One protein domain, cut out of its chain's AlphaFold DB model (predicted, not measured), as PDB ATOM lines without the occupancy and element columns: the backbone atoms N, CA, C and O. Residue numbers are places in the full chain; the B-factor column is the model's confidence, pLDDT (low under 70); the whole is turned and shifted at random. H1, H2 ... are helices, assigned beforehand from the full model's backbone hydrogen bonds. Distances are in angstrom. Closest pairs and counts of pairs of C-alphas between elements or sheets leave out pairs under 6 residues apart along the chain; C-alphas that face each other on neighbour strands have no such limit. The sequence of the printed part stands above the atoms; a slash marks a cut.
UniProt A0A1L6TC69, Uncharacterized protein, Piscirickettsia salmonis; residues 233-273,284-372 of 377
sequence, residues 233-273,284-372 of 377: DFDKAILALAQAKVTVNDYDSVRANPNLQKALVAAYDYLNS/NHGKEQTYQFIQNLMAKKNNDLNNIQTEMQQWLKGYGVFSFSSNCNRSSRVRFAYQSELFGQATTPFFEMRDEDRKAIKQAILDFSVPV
ATOM      1  N   ASP A 233     192.618 227.588 215.289       95.56
ATOM      2  CA  ASP A 233     193.557 228.309 214.429       95.56
ATOM      3  C   ASP A 233     193.014 228.479 213.007       95.56
ATOM      4  O   ASP A 233     193.173 229.542 212.409       95.56
ATOM      5  N   PHE A 234     192.294 227.476 212.501       95.69
ATOM      6  CA  PHE A 234     191.614 227.560 211.216       95.69
ATOM      7  C   PHE A 234     190.544 228.661 211.214       95.69
ATOM      8  O   PHE A 234     190.587 229.535 210.351       95.69
ATOM      9  N   ASP A 235     189.646 228.699 212.207       95.56
ATOM     10  CA  ASP A 235     188.602 229.735 212.297       95.56
ATOM     11  C   ASP A 235     189.207 231.146 212.301       95.56
ATOM     12  O   ASP A 235     188.780 232.036 211.561       95.56
ATOM     13  N   LYS A 236     190.240 231.344 213.131       95.88
ATOM     14  CA  LYS A 236     190.973 232.609 213.234       95.88
ATOM     15  C   LYS A 236     191.638 232.980 211.914       95.88
ATOM     16  O   LYS A 236     191.581 234.142 211.509       95.88
ATOM     17  N   ALA A 237     192.249 232.011 211.234       96.12
ATOM     18  CA  ALA A 237     192.870 232.225 209.936       96.12
ATOM     19  C   ALA A 237     191.839 232.685 208.898       96.12
ATOM     20  O   ALA A 237     192.070 233.674 208.204       96.12
ATOM     21  N   ILE A 238     190.672 232.039 208.839       94.94
ATOM     22  CA  ILE A 238     189.603 232.408 207.905       94.94
ATOM     23  C   ILE A 238     189.045 233.805 208.201       94.94
ATOM     24  O   ILE A 238     188.850 234.601 207.277       94.94
ATOM     25  N   LEU A 239     188.870 234.158 209.475       93.88
ATOM     26  CA  LEU A 239     188.464 235.512 209.857       93.88
ATOM     27  C   LEU A 239     189.521 236.562 209.506       93.88
ATOM     28  O   LEU A 239     189.152 237.634 209.029       93.88
ATOM     29  N   ALA A 240     190.815 236.272 209.681       94.31
ATOM     30  CA  ALA A 240     191.888 237.187 209.281       94.31
ATOM     31  C   ALA A 240     191.815 237.509 207.782       94.31
ATOM     32  O   ALA A 240     191.897 238.673 207.383       94.31
ATOM     33  N   LEU A 241     191.600 236.480 206.957       93.69
ATOM     34  CA  LEU A 241     191.434 236.615 205.509       93.69
ATOM     35  C   LEU A 241     190.225 237.492 205.171       93.69
ATOM     36  O   LEU A 241     190.350 238.441 204.392       93.69
ATOM     37  N   ALA A 242     189.083 237.245 205.817       91.12
ATOM     38  CA  ALA A 242     187.877 238.047 205.631       91.12
ATOM     39  C   ALA A 242     188.073 239.515 206.058       91.12
ATOM     40  O   ALA A 242     187.666 240.421 205.328       91.12
ATOM     41  N   GLN A 243     188.738 239.770 207.193       89.69
ATOM     42  CA  GLN A 243     189.068 241.121 207.672       89.69
ATOM     43  C   GLN A 243     189.999 241.864 206.697       89.69
ATOM     44  O   GLN A 243     189.832 243.061 206.465       89.69
ATOM     45  N   ALA A 244     190.938 241.150 206.067       90.69
ATOM     46  CA  ALA A 244     191.835 241.686 205.041       90.69
ATOM     47  C   ALA A 244     191.205 241.783 203.638       90.69
ATOM     48  O   ALA A 244     191.882 242.192 202.689       90.69
ATOM     49  N   LYS A 245     189.916 241.434 203.498       89.06
ATOM     50  CA  LYS A 245     189.172 241.389 202.227       89.06
ATOM     51  C   LYS A 245     189.792 240.445 201.190       89.06
ATOM     52  O   LYS A 245     189.670 240.675 199.988       89.06
ATOM     53  N   VAL A 246     190.454 239.383 201.645       89.50
ATOM     54  CA  VAL A 246     190.964 238.329 200.769       89.50
ATOM     55  C   VAL A 246     189.839 237.340 200.490       89.50
ATOM     56  O   VAL A 246     189.267 236.756 201.407       89.50
ATOM     57  N   THR A 247     189.525 237.150 199.209       81.50
ATOM     58  CA  THR A 247     188.568 236.126 198.779       81.50
ATOM     59  C   THR A 247     189.295 234.797 198.644       81.50
ATOM     60  O   THR A 247     190.288 234.704 197.927       81.50
ATOM     61  N   VAL A 248     188.800 233.776 199.339       80.81
ATOM     62  CA  VAL A 248     189.363 232.426 199.318       80.81
ATOM     63  C   VAL A 248     188.379 231.517 198.598       80.81
ATOM     64  O   VAL A 248     187.240 231.372 199.035       80.81
ATOM     65  N   ASN A 249     188.820 230.925 197.492       74.12
ATOM     66  CA  ASN A 249     188.001 229.984 196.720       74.12
ATOM     67  C   ASN A 249     188.159 228.539 197.213       74.12
ATOM     68  O   ASN A 249     187.257 227.732 197.017       74.12
ATOM     69  N   ASP A 250     189.287 228.231 197.859       82.62
ATOM     70  CA  ASP A 250     189.614 226.912 198.397       82.62
ATOM     71  C   ASP A 250     190.124 227.044 199.837       82.62
ATOM     72  O   ASP A 250     191.285 227.383 200.092       82.62
ATOM     73  N   TYR A 251     189.228 226.789 200.786       87.75
ATOM     74  CA  TYR A 251     189.545 226.808 202.208       87.75
ATOM     75  C   TYR A 251     190.336 225.572 202.666       87.75
ATOM     76  O   TYR A 251     190.988 225.636 203.711       87.75
ATOM     77  N   ASP A 252     190.344 224.481 201.894       88.81
ATOM     78  CA  ASP A 252     191.074 223.260 202.248       88.81
ATOM     79  C   ASP A 252     192.583 223.471 202.134       88.81
ATOM     80  O   ASP A 252     193.337 222.989 202.978       88.81
ATOM     81  N   SER A 253     193.027 224.296 201.181       88.50
ATOM     82  CA  SER A 253     194.431 224.726 201.091       88.50
ATOM     83  C   SER A 253     194.928 225.428 202.367       88.50
ATOM     84  O   SER A 253     196.057 225.201 202.810       88.50
ATOM     85  N   VAL A 254     194.074 226.237 203.006       91.88
ATOM     86  CA  VAL A 254     194.382 226.896 204.285       91.88
ATOM     87  C   VAL A 254     194.354 225.874 205.420       91.88
ATOM     88  O   VAL A 254     195.258 225.852 206.257       91.88
ATOM     89  N   ARG A 255     193.360 224.977 205.423       92.88
ATOM     90  CA  ARG A 255     193.214 223.912 206.429       92.88
ATOM     91  C   ARG A 255     194.402 222.944 206.433       92.88
ATOM     92  O   ARG A 255     194.839 222.526 207.502       92.88
ATOM     93  N   ALA A 256     194.945 222.618 205.266       93.19
ATOM     94  CA  ALA A 256     196.057 221.685 205.109       93.19
ATOM     95  C   ALA A 256     197.430 222.290 205.457       93.19
ATOM     96  O   ALA A 256     198.401 221.548 205.606       93.19
ATOM     97  N   ASN A 257     197.535 223.617 205.596       93.81
ATOM     98  CA  ASN A 257     198.805 224.302 205.836       93.81
ATOM     99  C   ASN A 257     198.881 224.889 207.264       93.81
ATOM    100  O   ASN A 257     198.462 226.029 207.492       93.81
ATOM    101  N   PRO A 258     199.448 224.152 208.241       94.88
ATOM    102  CA  PRO A 258     199.528 224.609 209.628       94.88
ATOM    103  C   PRO A 258     200.433 225.836 209.803       94.88
ATOM    104  O   PRO A 258     200.176 226.672 210.665       94.88
ATOM    105  N   ASN A 259     201.469 225.992 208.973       95.75
ATOM    106  CA  ASN A 259     202.354 227.157 209.043       95.75
ATOM    107  C   ASN A 259     201.641 228.426 208.562       95.75
ATOM    108  O   ASN A 259     201.778 229.486 209.173       95.75
ATOM    109  N   LEU A 260     200.831 228.310 207.504       95.44
ATOM    110  CA  LEU A 260     199.980 229.399 207.029       95.44
ATOM    111  C   LEU A 260     198.935 229.776 208.085       95.44
ATOM    112  O   LEU A 260     198.749 230.961 208.356       95.44
ATOM    113  N   GLN A 261     198.307 228.786 208.731       96.19
ATOM    114  CA  GLN A 261     197.395 229.041 209.849       96.19
ATOM    115  C   GLN A 261     198.097 229.790 210.981       96.19
ATOM    116  O   GLN A 261     197.607 230.838 211.380       96.19
ATOM    117  N   LYS A 262     199.280 229.351 211.431       96.88
ATOM    118  CA  LYS A 262     200.064 230.056 212.464       96.88
ATOM    119  C   LYS A 262     200.336 231.521 212.104       96.88
ATOM    120  O   LYS A 262     200.178 232.409 212.943       96.88
ATOM    121  N   ALA A 263     200.699 231.791 210.850       97.19
ATOM    122  CA  ALA A 263     200.951 233.145 210.366       97.19
ATOM    123  C   ALA A 263     199.677 234.012 210.354       97.19
ATOM    124  O   ALA A 263     199.688 235.153 210.824       97.19
ATOM    125  N   LEU A 264     198.560 233.465 209.863       97.06
ATOM    126  CA  LEU A 264     197.268 234.154 209.825       97.06
ATOM    127  C   LEU A 264     196.665 234.340 211.225       97.06
ATOM    128  O   LEU A 264     196.083 235.385 211.499       97.06
ATOM    129  N   VAL A 265     196.855 233.382 212.135       97.38
ATOM    130  CA  VAL A 265     196.473 233.479 213.552       97.38
ATOM    131  C   VAL A 265     197.247 234.595 214.240       97.38
ATOM    132  O   VAL A 265     196.646 235.406 214.938       97.38
ATOM    133  N   ALA A 266     198.556 234.709 213.997       96.25
ATOM    134  CA  ALA A 266     199.347 235.817 214.528       96.25
ATOM    135  C   ALA A 266     198.814 237.181 214.052       96.25
ATOM    136  O   ALA A 266     198.736 238.134 214.833       96.25
ATOM    137  N   ALA A 267     198.403 237.274 212.784       95.81
ATOM    138  CA  ALA A 267     197.768 238.470 212.242       95.81
ATOM    139  C   ALA A 267     196.382 238.731 212.861       95.81
ATOM    140  O   ALA A 267     196.106 239.862 213.266       95.81
ATOM    141  N   TYR A 268     195.544 237.699 212.997       94.81
ATOM    142  CA  TYR A 268     194.237 237.769 213.659       94.81
ATOM    143  C   TYR A 268     194.362 238.276 215.097       94.81
ATOM    144  O   TYR A 268     193.707 239.246 215.484       94.81
ATOM    145  N   ASP A 269     195.229 237.649 215.889       93.00
ATOM    146  CA  ASP A 269     195.428 237.996 217.291       93.00
ATOM    147  C   ASP A 269     195.981 239.425 217.417       93.00
ATOM    148  O   ASP A 269     195.567 240.163 218.313       93.00
ATOM    149  N   TYR A 270     196.838 239.874 216.487       91.12
ATOM    150  CA  TYR A 270     197.272 241.271 216.421       91.12
ATOM    151  C   TYR A 270     196.098 242.222 216.161       91.12
ATOM    152  O   TYR A 270     195.885 243.147 216.953       91.12
ATOM    153  N   LEU A 271     195.323 241.995 215.092       88.94
ATOM    154  CA  LEU A 271     194.188 242.841 214.691       88.94
ATOM    155  C   LEU A 271     193.149 242.988 215.809       88.94
ATOM    156  O   LEU A 271     192.602 244.080 216.001       88.94
ATOM    157  N   ASN A 272     192.941 241.918 216.579       86.50
ATOM    158  CA  ASN A 272     191.906 241.814 217.604       86.50
ATOM    159  C   ASN A 272     192.442 241.965 219.045       86.50
ATOM    160  O   ASN A 272     191.702 241.774 220.006       86.50
ATOM    161  N   SER A 273     193.699 242.392 219.235       82.56
ATOM    162  CA  SER A 273     194.362 242.502 220.553       82.56
ATOM    163  C   SER A 273     193.837 243.599 221.506       82.56
ATOM    164  O   SER A 273     194.512 243.951 222.477       82.56
ATOM    165  N   ASN A 284     195.959 252.368 213.452       73.25
ATOM    166  CA  ASN A 284     195.496 252.107 212.090       73.25
ATOM    167  C   ASN A 284     196.647 251.755 211.152       73.25
ATOM    168  O   ASN A 284     196.512 250.800 210.398       73.25
ATOM    169  N   HIS A 285     197.804 252.415 211.279       79.94
ATOM    170  CA  HIS A 285     198.971 252.070 210.462       79.94
ATOM    171  C   HIS A 285     199.396 250.611 210.672       79.94
ATOM    172  O   HIS A 285     199.586 249.871 209.717       79.94
ATOM    173  N   GLY A 286     199.476 250.150 211.923       84.12
ATOM    174  CA  GLY A 286     199.782 248.749 212.213       84.12
ATOM    175  C   GLY A 286     198.749 247.777 211.636       84.12
ATOM    176  O   GLY A 286     199.126 246.743 211.092       84.12
ATOM    177  N   LYS A 287     197.455 248.118 211.702       86.81
ATOM    178  CA  LYS A 287     196.375 247.315 211.103       86.81
ATOM    179  C   LYS A 287     196.468 247.262 209.578       86.81
ATOM    180  O   LYS A 287     196.376 246.177 209.021       86.81
ATOM    181  N   GLU A 288     196.705 248.392 208.915       88.19
ATOM    182  CA  GLU A 288     196.902 248.465 207.459       88.19
ATOM    183  C   GLU A 288     198.071 247.593 207.006       88.19
ATOM    184  O   GLU A 288     197.948 246.827 206.055       88.19
ATOM    185  N   GLN A 289     199.179 247.649 207.740       91.06
ATOM    186  CA  GLN A 289     200.353 246.819 207.493       91.06
ATOM    187  C   GLN A 289     200.041 245.326 207.668       91.06
ATOM    188  O   GLN A 289     200.546 244.496 206.920       91.06
ATOM    189  N   THR A 290     199.186 244.972 208.628       93.56
ATOM    190  CA  THR A 290     198.715 243.594 208.816       93.56
ATOM    191  C   THR A 290     197.751 243.148 207.719       93.56
ATOM    192  O   THR A 290     197.843 242.011 207.270       93.56
ATOM    193  N   TYR A 291     196.875 244.023 207.220       93.88
ATOM    194  CA  TYR A 291     196.047 243.705 206.055       93.88
ATOM    195  C   TYR A 291     196.898 243.478 204.803       93.88
ATOM    196  O   TYR A 291     196.675 242.496 204.100       93.88
ATOM    197  N   GLN A 292     197.907 244.321 204.563       94.44
ATOM    198  CA  GLN A 292     198.853 244.134 203.457       94.44
ATOM    199  C   GLN A 292     199.652 242.834 203.598       94.44
ATOM    200  O   GLN A 292     199.803 242.112 202.619       94.44
ATOM    201  N   PHE A 293     200.091 242.489 204.814       95.56
ATOM    202  CA  PHE A 293     200.724 241.199 205.094       95.56
ATOM    203  C   PHE A 293     199.840 240.023 204.683       95.56
ATOM    204  O   PHE A 293     200.280 239.166 203.921       95.56
ATOM    205  N   ILE A 294     198.582 240.005 205.130       95.56
ATOM    206  CA  ILE A 294     197.637 238.934 204.798       95.56
ATOM    207  C   ILE A 294     197.405 238.861 203.278       95.56
ATOM    208  O   ILE A 294     197.400 237.774 202.703       95.56
ATOM    209  N   GLN A 295     197.248 240.009 202.614       94.62
ATOM    210  CA  GLN A 295     197.048 240.082 201.163       94.62
ATOM    211  C   GLN A 295     198.257 239.546 200.388       94.62
ATOM    212  O   GLN A 295     198.085 238.726 199.488       94.62
ATOM    213  N   ASN A 296     199.474 239.948 200.759       93.62
ATOM    214  CA  ASN A 296     200.700 239.472 200.122       93.62
ATOM    215  C   ASN A 296     200.920 237.979 200.358       93.62
ATOM    216  O   ASN A 296     201.295 237.262 199.430       93.62
ATOM    217  N   LEU A 297     200.654 237.510 201.580       92.88
ATOM    218  CA  LEU A 297     200.767 236.101 201.941       92.88
ATOM    219  C   LEU A 297     199.875 235.235 201.047       92.88
ATOM    220  O   LEU A 297     200.306 234.194 200.574       92.88
ATOM    221  N   MET A 298     198.661 235.695 200.750       92.12
ATOM    222  CA  MET A 298     197.717 234.953 199.912       92.12
ATOM    223  C   MET A 298     197.908 235.165 198.408       92.12
ATOM    224  O   MET A 298     197.465 234.335 197.620       92.12
ATOM    225  N   ALA A 299     198.568 236.248 197.993       89.25
ATOM    226  CA  ALA A 299     198.918 236.484 196.594       89.25
ATOM    227  C   ALA A 299     200.104 235.621 196.122       89.25
ATOM    228  O   ALA A 299     200.278 235.412 194.918       89.25
ATOM    229  N   LYS A 300     200.935 235.116 197.045       83.06
ATOM    230  CA  LYS A 300     202.048 234.226 196.702       83.06
ATOM    231  C   LYS A 300     201.532 232.861 196.248       83.06
ATOM    232  O   LYS A 300     200.690 232.237 196.881       83.06
ATOM    233  N   LYS A 301     202.098 232.367 195.142       68.12
ATOM    234  CA  LYS A 301     201.723 231.081 194.527       68.12
ATOM    235  C   LYS A 301     202.164 229.861 195.354       68.12
ATOM    236  O   LYS A 301     201.666 228.766 195.124       68.12
ATOM    237  N   ASN A 302     203.107 230.042 196.281       76.06
ATOM    238  CA  ASN A 302     203.637 228.989 197.141       76.06
ATOM    239  C   ASN A 302     203.749 229.501 198.586       76.06
ATOM    240  O   ASN A 302     204.494 230.443 198.855       76.06
ATOM    241  N   ASN A 303     203.015 228.854 199.492       81.50
ATOM    242  CA  ASN A 303     202.974 229.158 200.925       81.50
ATOM    243  C   ASN A 303     203.786 228.133 201.725       81.50
ATOM    244  O   ASN A 303     203.316 227.594 202.728       81.50
ATOM    245  N   ASP A 304     204.996 227.822 201.257       90.31
ATOM    246  CA  ASP A 304     205.957 227.065 202.055       90.31
ATOM    247  C   ASP A 304     206.455 227.884 203.257       90.31
ATOM    248  O   ASP A 304     206.284 229.106 203.344       90.31
ATOM    249  N   LEU A 305     207.069 227.191 204.216       91.44
ATOM    250  CA  LEU A 305     207.525 227.793 205.467       91.44
ATOM    251  C   LEU A 305     208.470 228.984 205.237       91.44
ATOM    252  O   LEU A 305     208.334 230.005 205.909       91.44
ATOM    253  N   ASN A 306     209.377 228.885 204.267       91.00
ATOM    254  CA  ASN A 306     210.388 229.908 203.999       91.00
ATOM    255  C   ASN A 306     209.750 231.195 203.470       91.00
ATOM    256  O   ASN A 306     210.093 232.298 203.901       91.00
ATOM    257  N   ASN A 307     208.792 231.060 202.553       91.62
ATOM    258  CA  ASN A 307     208.050 232.185 202.003       91.62
ATOM    259  C   ASN A 307     207.161 232.849 203.059       91.62
ATOM    260  O   ASN A 307     207.085 234.082 203.091       91.62
ATOM    261  N   ILE A 308     206.541 232.052 203.936       94.25
ATOM    262  CA  ILE A 308     205.755 232.539 205.076       94.25
ATOM    263  C   ILE A 308     206.651 233.327 206.041       94.25
ATOM    264  O   ILE A 308     206.336 234.470 206.373       94.25
ATOM    265  N   GLN A 309     207.785 232.758 206.459       94.44
ATOM    266  CA  GLN A 309     208.743 233.417 207.354       94.44
ATOM    267  C   GLN A 309     209.272 234.722 206.745       94.44
ATOM    268  O   GLN A 309     209.283 235.753 207.416       94.44
ATOM    269  N   THR A 310     209.629 234.707 205.459       92.56
ATOM    270  CA  THR A 310     210.082 235.906 204.736       92.56
ATOM    271  C   THR A 310     209.007 236.996 204.727       92.56
ATOM    272  O   THR A 310     209.289 238.167 204.984       92.56
ATOM    273  N   GLU A 311     207.748 236.629 204.472       94.75
ATOM    274  CA  GLU A 311     206.641 237.589 204.477       94.75
ATOM    275  C   GLU A 311     206.357 238.125 205.888       94.75
ATOM    276  O   GLU A 311     206.101 239.313 206.060       94.75
ATOM    277  N   MET A 312     206.484 237.291 206.923       94.69
ATOM    278  CA  MET A 312     206.375 237.736 208.314       94.69
ATOM    279  C   MET A 312     207.509 238.684 208.712       94.69
ATOM    280  O   MET A 312     207.260 239.682 209.388       94.69
ATOM    281  N   GLN A 313     208.746 238.436 208.273       93.94
ATOM    282  CA  GLN A 313     209.852 239.381 208.458       93.94
ATOM    283  C   GLN A 313     209.536 240.721 207.790       93.94
ATOM    284  O   GLN A 313     209.754 241.775 208.394       93.94
ATOM    285  N   GLN A 314     208.970 240.699 206.580       93.25
ATOM    286  CA  GLN A 314     208.543 241.917 205.899       93.25
ATOM    287  C   GLN A 314     207.420 242.628 206.660       93.25
ATOM    288  O   GLN A 314     207.487 243.842 206.850       93.25
ATOM    289  N   TRP A 315     206.451 241.891 207.202       93.88
ATOM    290  CA  TRP A 315     205.414 242.442 208.072       93.88
ATOM    291  C   TRP A 315     205.991 243.125 209.316       93.88
ATOM    292  O   TRP A 315     205.464 244.150 209.747       93.88
ATOM    293  N   LEU A 316     207.099 242.630 209.877       92.00
ATOM    294  CA  LEU A 316     207.799 243.292 210.985       92.00
ATOM    295  C   LEU A 316     208.591 244.533 210.551       92.00
ATOM    296  O   LEU A 316     208.694 245.485 211.332       92.00
ATOM    297  N   LYS A 317     209.157 244.542 209.341       90.75
ATOM    298  CA  LYS A 317     209.869 245.699 208.765       90.75
ATOM    299  C   LYS A 317     208.908 246.816 208.353       90.75
ATOM    300  O   LYS A 317     209.216 247.981 208.577       90.75
ATOM    301  N   GLY A 318     207.728 246.450 207.865       89.50
ATOM    302  CA  GLY A 318     206.747 247.346 207.268       89.50
ATOM    303  C   GLY A 318     206.830 247.387 205.736       89.50
ATOM    304  O   GLY A 318     207.823 246.992 205.129       89.50
ATOM    305  N   TYR A 319     205.753 247.844 205.111       88.25
ATOM    306  CA  TYR A 319     205.542 247.953 203.674       88.25
ATOM    307  C   TYR A 319     205.492 249.423 203.255       88.25
ATOM    308  O   TYR A 319     204.658 250.186 203.753       88.25
ATOM    309  N   GLY A 320     206.346 249.801 202.302       81.00
ATOM    310  CA  GLY A 320     206.409 251.143 201.720       81.00
ATOM    311  C   GLY A 320     207.562 252.007 202.244       81.00
ATOM    312  O   GLY A 320     208.175 251.717 203.271       81.00
ATOM    313  N   VAL A 321     207.842 253.095 201.519       63.00
ATOM    314  CA  VAL A 321     209.029 253.963 201.693       63.00
ATOM    315  C   VAL A 321     209.051 254.710 203.037       63.00
ATOM    316  O   VAL A 321     210.120 254.998 203.562       63.00
ATOM    317  N   PHE A 322     207.882 254.965 203.630       63.25
ATOM    318  CA  PHE A 322     207.735 255.611 204.944       63.25
ATOM    319  C   PHE A 322     207.240 254.646 206.029       63.25
ATOM    320  O   PHE A 322     206.693 255.073 207.046       63.25
ATOM    321  N   SER A 323     207.361 253.337 205.796       67.19
ATOM    322  CA  SER A 323     206.905 252.352 206.770       67.19
ATOM    323  C   SER A 323     207.856 252.262 207.952       67.19
ATOM    324  O   SER A 323     209.077 252.237 207.809       67.19
ATOM    325  N   PHE A 324     207.276 252.219 209.149       67.50
ATOM    326  CA  PHE A 324     208.046 252.030 210.365       67.50
ATOM    327  C   PHE A 324     208.072 250.554 210.734       67.50
ATOM    328  O   PHE A 324     207.031 249.885 210.821       67.50
ATOM    329  N   SER A 325     209.274 250.070 211.036       79.12
ATOM    330  CA  SER A 325     209.442 248.761 211.647       79.12
ATOM    331  C   SER A 325     208.627 248.674 212.933       79.12
ATOM    332  O   SER A 325     208.514 249.633 213.701       79.12
ATOM    333  N   SER A 326     208.042 247.504 213.180       80.19
ATOM    334  CA  SER A 326     207.324 247.240 214.417       80.19
ATOM    335  C   SER A 326     208.209 247.556 215.623       80.19
ATOM    336  O   SER A 326     209.359 247.122 215.702       80.19
ATOM    337  N   ASN A 327     207.658 248.285 216.594       82.75
ATOM    338  CA  ASN A 327     208.298 248.446 217.897       82.75
ATOM    339  C   ASN A 327     208.318 247.107 218.662       82.75
ATOM    340  O   ASN A 327     207.788 246.104 218.183       82.75
ATOM    341  N   CYS A 328     208.904 247.108 219.858       82.19
ATOM    342  CA  CYS A 328     208.987 245.930 220.724       82.19
ATOM    343  C   CYS A 328     207.982 245.976 221.884       82.19
ATOM    344  O   CYS A 328     208.145 245.262 222.870       82.19
ATOM    345  N   ASN A 329     206.939 246.809 221.811       81.12
ATOM    346  CA  ASN A 329     205.957 246.936 222.891       81.12
ATOM    347  C   ASN A 329     205.141 245.643 223.059       81.12
ATOM    348  O   ASN A 329     205.079 244.800 222.163       81.12
ATOM    349  N   ARG A 330     204.458 245.497 224.201       75.12
ATOM    350  CA  ARG A 330     203.702 244.281 224.569       75.12
ATOM    351  C   ARG A 330     202.518 243.942 223.645       75.12
ATOM    352  O   ARG A 330     201.892 242.904 223.835       75.12
ATOM    353  N   SER A 331     202.199 244.794 222.673       77.50
ATOM    354  CA  SER A 331     201.174 244.581 221.634       77.50
ATOM    355  C   SER A 331     201.703 244.936 220.240       77.50
ATOM    356  O   SER A 331     200.987 245.459 219.394       77.50
ATOM    357  N   SER A 332     202.997 244.712 220.027       86.31
ATOM    358  CA  SER A 332     203.662 244.881 218.737       86.31
ATOM    359  C   SER A 332     203.439 243.686 217.813       86.31
ATOM    360  O   SER A 332     203.140 242.597 218.291       86.31
ATOM    361  N   ARG A 333     203.666 243.853 216.503       90.25
ATOM    362  CA  ARG A 333     203.672 242.730 215.545       90.25
ATOM    363  C   ARG A 333     204.735 241.686 215.917       90.25
ATOM    364  O   ARG A 333     204.488 240.495 215.789       90.25
ATOM    365  N   VAL A 334     205.871 242.132 216.477       91.00
ATOM    366  CA  VAL A 334     206.969 241.264 216.956       91.00
ATOM    367  C   VAL A 334     206.468 240.244 217.970       91.00
ATOM    368  O   VAL A 334     206.808 239.071 217.862       91.00
ATOM    369  N   ARG A 335     205.624 240.669 218.920       91.31
ATOM    370  CA  ARG A 335     205.027 239.757 219.899       91.31
ATOM    371  C   ARG A 335     204.313 238.596 219.212       91.31
ATOM    372  O   ARG A 335     204.552 237.449 219.564       91.31
ATOM    373  N   PHE A 336     203.418 238.900 218.277       92.38
ATOM    374  CA  PHE A 336     202.584 237.880 217.643       92.38
ATOM    375  C   PHE A 336     203.400 237.011 216.685       92.38
ATOM    376  O   PHE A 336     203.190 235.806 216.639       92.38
ATOM    377  N   ALA A 337     204.398 237.584 216.004       92.88
ATOM    378  CA  ALA A 337     205.351 236.810 215.216       92.88
ATOM    379  C   ALA A 337     206.148 235.821 216.082       92.88
ATOM    380  O   ALA A 337     206.258 234.654 215.726       92.88
ATOM    381  N   TYR A 338     206.630 236.249 217.250       92.06
ATOM    382  CA  TYR A 338     207.306 235.368 218.204       92.06
ATOM    383  C   TYR A 338     206.375 234.259 218.725       92.06
ATOM    384  O   TYR A 338     206.735 233.088 218.712       92.06
ATOM    385  N   GLN A 339     205.146 234.612 219.114       92.06
ATOM    386  CA  GLN A 339     204.158 233.658 219.635       92.06
ATOM    387  C   GLN A 339     203.591 232.700 218.575       92.06
ATOM    388  O   GLN A 339     202.955 231.720 218.941       92.06
ATOM    389  N   SER A 340     203.825 232.951 217.282       93.25
ATOM    390  CA  SER A 340     203.442 232.027 216.201       93.25
ATOM    391  C   SER A 340     204.285 230.748 216.168       93.25
ATOM    392  O   SER A 340     203.907 229.777 215.514       93.25
ATOM    393  N   GLU A 341     205.449 230.765 216.828       92.50
ATOM    394  CA  GLU A 341     206.461 229.702 216.818       92.50
ATOM    395  C   GLU A 341     207.058 229.391 215.434       92.50
ATOM    396  O   GLU A 341     207.774 228.404 215.265       92.50
ATOM    397  N   LEU A 342     206.801 230.231 214.427       92.81
ATOM    398  CA  LEU A 342     207.363 230.055 213.086       92.81
ATOM    399  C   LEU A 342     208.868 230.345 213.036       92.81
ATOM    400  O   LEU A 342     209.521 229.937 212.088       92.81
ATOM    401  N   PHE A 343     209.424 231.005 214.053       91.44
ATOM    402  CA  PHE A 343     210.849 231.352 214.159       91.44
ATOM    403  C   PHE A 343     211.551 230.623 215.319       91.44
ATOM    404  O   PHE A 343     212.595 231.068 215.792       91.44
ATOM    405  N   GLY A 344     210.969 229.518 215.798       85.81
ATOM    406  CA  GLY A 344     211.442 228.758 216.959       85.81
ATOM    407  C   GLY A 344     210.447 228.763 218.123       85.81
ATOM    408  O   GLY A 344     209.449 229.480 218.098       85.81
ATOM    409  N   GLN A 345     210.703 227.942 219.144       80.19
ATOM    410  CA  GLN A 345     209.799 227.794 220.289       80.19
ATOM    411  C   GLN A 345     209.727 229.063 221.148       80.19
ATOM    412  O   GLN A 345     210.746 229.662 221.504       80.19
ATOM    413  N   ALA A 346     208.508 229.433 221.544       78.81
ATOM    414  CA  ALA A 346     208.256 230.557 222.434       78.81
ATOM    415  C   ALA A 346     208.345 230.128 223.912       78.81
ATOM    416  O   ALA A 346     207.334 229.895 224.568       78.81
ATOM    417  N   THR A 347     209.562 230.008 224.448       80.62
ATOM    418  CA  THR A 347     209.813 229.495 225.814       80.62
ATOM    419  C   THR A 347     209.420 230.453 226.938       80.62
ATOM    420  O   THR A 347     209.253 230.030 228.080       80.62
ATOM    421  N   THR A 348     209.292 231.747 226.652       85.38
ATOM    422  CA  THR A 348     208.907 232.758 227.642       85.38
ATOM    423  C   THR A 348     207.803 233.629 227.053       85.38
ATOM    424  O   THR A 348     207.936 234.093 225.921       85.38
ATOM    425  N   PRO A 349     206.698 233.896 227.764       85.19
ATOM    426  CA  PRO A 349     205.675 234.795 227.256       85.19
ATOM    427  C   PRO A 349     206.242 236.197 226.988       85.19
ATOM    428  O   PRO A 349     206.840 236.829 227.856       85.19
ATOM    429  N   PHE A 350     206.002 236.739 225.790       85.81
ATOM    430  CA  PHE A 350     206.598 238.014 225.356       85.81
ATOM    431  C   PHE A 350     206.295 239.202 226.289       85.81
ATOM    432  O   PHE A 350     207.033 240.181 226.326       85.81
ATOM    433  N   PHE A 351     205.186 239.157 227.035       84.19
ATOM    434  CA  PHE A 351     204.813 240.221 227.973       84.19
ATOM    435  C   PHE A 351     205.587 240.177 229.299       84.19
ATOM    436  O   PHE A 351     205.565 241.176 230.018       84.19
ATOM    437  N   GLU A 352     206.254 239.069 229.613       86.38
ATOM    438  CA  GLU A 352     207.093 238.894 230.810       86.38
ATOM    439  C   GLU A 352     208.552 239.289 230.549       86.38
ATOM    440  O   GLU A 352     209.318 239.518 231.480       86.38
ATOM    441  N   MET A 353     208.929 239.429 229.277       88.50
ATOM    442  CA  MET A 353     210.286 239.763 228.862       88.50
ATOM    443  C   MET A 353     210.657 241.219 229.137       88.50
ATOM    444  O   MET A 353     209.856 242.147 228.946       88.50
ATOM    445  N   ARG A 354     211.932 241.427 229.475       89.69
ATOM    446  CA  ARG A 354     212.524 242.764 229.563       89.69
ATOM    447  C   ARG A 354     212.648 243.374 228.169       89.69
ATOM    448  O   ARG A 354     212.653 242.679 227.155       89.69
ATOM    449  N   ASP A 355     212.748 244.695 228.108       87.31
ATOM    450  CA  ASP A 355     212.783 245.443 226.847       87.31
ATOM    451  C   ASP A 355     213.948 245.022 225.945       87.31
ATOM    452  O   ASP A 355     213.762 244.887 224.736       87.31
ATOM    453  N   GLU A 356     215.117 244.755 226.530       88.75
ATOM    454  CA  GLU A 356     216.295 244.300 225.787       88.75
ATOM    455  C   GLU A 356     216.113 242.893 225.212       88.75
ATOM    456  O   GLU A 356     216.409 242.672 224.039       88.75
ATOM    457  N   ASP A 357     215.509 241.976 225.972       89.69
ATOM    458  CA  ASP A 357     215.214 240.621 225.490       89.69
ATOM    459  C   ASP A 357     214.215 240.679 224.314       89.69
ATOM    460  O   ASP A 357     214.374 239.997 223.300       89.69
ATOM    461  N   ARG A 358     213.224 241.583 224.381       91.12
ATOM    462  CA  ARG A 358     212.263 241.814 223.287       91.12
ATOM    463  C   ARG A 358     212.920 242.391 222.029       91.12
ATOM    464  O   ARG A 358     212.514 242.045 220.918       91.12
ATOM    465  N   LYS A 359     213.914 243.276 222.169       90.25
ATOM    466  CA  LYS A 359     214.710 243.787 221.036       90.25
ATOM    467  C   LYS A 359     215.597 242.696 220.437       90.25
ATOM    468  O   LYS A 359     215.645 242.590 219.215       90.25
ATOM    469  N   ALA A 360     216.227 241.866 221.268       89.62
ATOM    470  CA  ALA A 360     217.028 240.735 220.810       89.62
ATOM    471  C   ALA A 360     216.181 239.735 220.007       89.62
ATOM    472  O   ALA A 360     216.578 239.335 218.920       89.62
ATOM    473  N   ILE A 361     214.968 239.419 220.472       89.81
ATOM    474  CA  ILE A 361     214.020 238.565 219.736       89.81
ATOM    475  C   ILE A 361     213.612 239.188 218.406       89.81
ATOM    476  O   ILE A 361     213.592 238.498 217.390       89.81
ATOM    477  N   LYS A 362     213.297 240.489 218.390       91.81
ATOM    478  CA  LYS A 362     213.009 241.191 217.134       91.81
ATOM    479  C   LYS A 362     214.158 241.000 216.145       91.81
ATOM    480  O   LYS A 362     213.899 240.676 214.992       91.81
ATOM    481  N   GLN A 363     215.394 241.202 216.595       90.88
ATOM    482  CA  GLN A 363     216.570 241.067 215.744       90.88
ATOM    483  C   GLN A 363     216.754 239.622 215.265       90.88
ATOM    484  O   GLN A 363     216.895 239.400 214.070       90.88
ATOM    485  N   ALA A 364     216.617 238.639 216.157       90.56
ATOM    486  CA  ALA A 364     216.701 237.221 215.815       90.56
ATOM    487  C   ALA A 364     215.667 236.799 214.757       90.56
ATOM    488  O   ALA A 364     215.997 236.040 213.852       90.56
ATOM    489  N   ILE A 365     214.434 237.314 214.828       91.00
ATOM    490  CA  ILE A 365     213.412 237.059 213.800       91.00
ATOM    491  C   ILE A 365     213.802 237.719 212.472       91.00
ATOM    492  O   ILE A 365     213.653 237.105 211.417       91.00
ATOM    493  N   LEU A 366     214.285 238.964 212.502       89.38
ATOM    494  CA  LEU A 366     214.653 239.712 211.294       89.38
ATOM    495  C   LEU A 366     215.882 239.139 210.577       89.38
ATOM    496  O   LEU A 366     215.939 239.235 209.352       89.38
ATOM    497  N   ASP A 367     216.804 238.538 211.327       89.06
ATOM    498  CA  ASP A 367     218.021 237.896 210.819       89.06
ATOM    499  C   ASP A 367     217.837 236.391 210.573       89.06
ATOM    500  O   ASP A 367     218.762 235.705 210.127       89.06
ATOM    501  N   PHE A 368     216.643 235.858 210.867       85.50
ATOM    502  CA  PHE A 368     216.357 234.436 210.736       85.50
ATOM    503  C   PHE A 368     216.618 233.978 209.300       85.50
ATOM    504  O   PHE A 368     215.979 234.438 208.352       85.50
ATOM    505  N   SER A 369     217.574 233.065 209.166       73.81
ATOM    506  CA  SER A 369     217.995 232.482 207.899       73.81
ATOM    507  C   SER A 369     217.624 231.006 207.900       73.81
ATOM    508  O   SER A 369     217.921 230.283 208.852       73.81
ATOM    509  N   VAL A 370     216.959 230.556 206.840       59.25
ATOM    510  CA  VAL A 370     216.552 229.156 206.699       59.25
ATOM    511  C   VAL A 370     217.804 228.295 206.486       59.25
ATOM    512  O   VAL A 370     218.612 228.634 205.616       59.25
ATOM    513  N   PRO A 371     217.995 227.188 207.226       51.50
ATOM    514  CA  PRO A 371     219.095 226.273 206.951       51.50
ATOM    515  C   PRO A 371     218.956 225.690 205.538       51.50
ATOM    516  O   PRO A 371     217.915 225.141 205.174       51.50
ATOM    517  N   VAL A 372     220.012 225.826 204.732       43.44
ATOM    518  CA  VAL A 372     220.109 225.208 203.402       43.44
ATOM    519  C   VAL A 372     220.005 223.687 203.579       43.44
ATOM    520  O   VAL A 372     220.705 223.146 204.440       43.44
TER     521      VAL A 372
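AT A GLANCE: This is residues 233 to 273 and 284 to 372 of the 377 residues of an uncharacterized protein of Piscirickettsia salmonis (UniProt A0A1L6TC69). Three helices side by side, H3, H4 and H5, form an up-and-down bundle with its centres in a triangle; H1 packs slantwise on H3 toward one end of the longest axis, with little H2 at its start, while H6 packs over H3 and H5 and H7 lies at the other end. The printed part has 130 residues with seven named helices, H1 to H7 in chain order, and no named strand: all helix. It is compact, with a radius of gyration of the C-alphas of 13.9 A, and rounded, spanning 43 by 34 by 27 A.

HOW THE PARTS SIT: Start at H1, residues 233 to 243. It touches H2, residues 251 to 255; look at C-alphas 234 and 255, the closest, 6.2 A apart. H3, residues 258 to 271, is the hub, touching five helices. It touches H1 at Ala 237 and Leu 264, whose C-alphas are closest at 4.8 A, a steep tilt of 55 degrees, the same way. H2 and H3 touch only at the corner, and only just, with 3 pairs of C-alphas within 8 A; the closest are those of Val 254 and Gln 261, 6.7 A. H4, residues 284 to 299, touches H3 with residues 287 to 294 alone, at a shallow tilt of 20 degrees, opposite ways; the closest C-alphas are those of Leu 271 and Lys 287, 6.1 A. H5, residues 305 to 317, forms a hairpin with H4, at 22 degrees; C-alphas 293 and 315 are closest, 5.7 A. H6, residues 333 to 339, touches H3 at C-alphas 266 and 336, the closest, 4.9 A, at a steep tilt of 45 degrees. H7, residues 355 to 366, only just touches H6, with residues 361 to 365 alone and 3 pairs within 8 A; C-alphas 334 and 362 are closest, 6.0 A, and the lines are about perpendicular at 85 degrees. H3 and H7 are apart. In H1 to H7 every O i to N i+4 pair is within hydrogen-bond range.

IN THESE COORDINATES: Find C-alpha 233 at (193.557, 228.309, 214.429), where H1 begins. The longest helix by residues, H4, runs 22.3 A from C-alpha 284 at (195.496, 252.107, 212.090); H3 measures 19.7 A, H5 18.4 A, H7 16.7 A and H1 15.2 A. H7 ends at C-alpha 366, (214.653, 239.712, 211.294).

THE WHOLE: The C-alphas of Asn 249 and Glu 356 are farthest apart, 43.0 A. Residues 274 to 283 are not printed; C-alphas 273 and 284 are 12.9 A apart across the cut. The links H5 to H6 and H6 to H7 are long, 15 residues each. Mean pLDDT of the printed part is 87.7; residues 301, 321 to 324 and 370 to 372 are under 70.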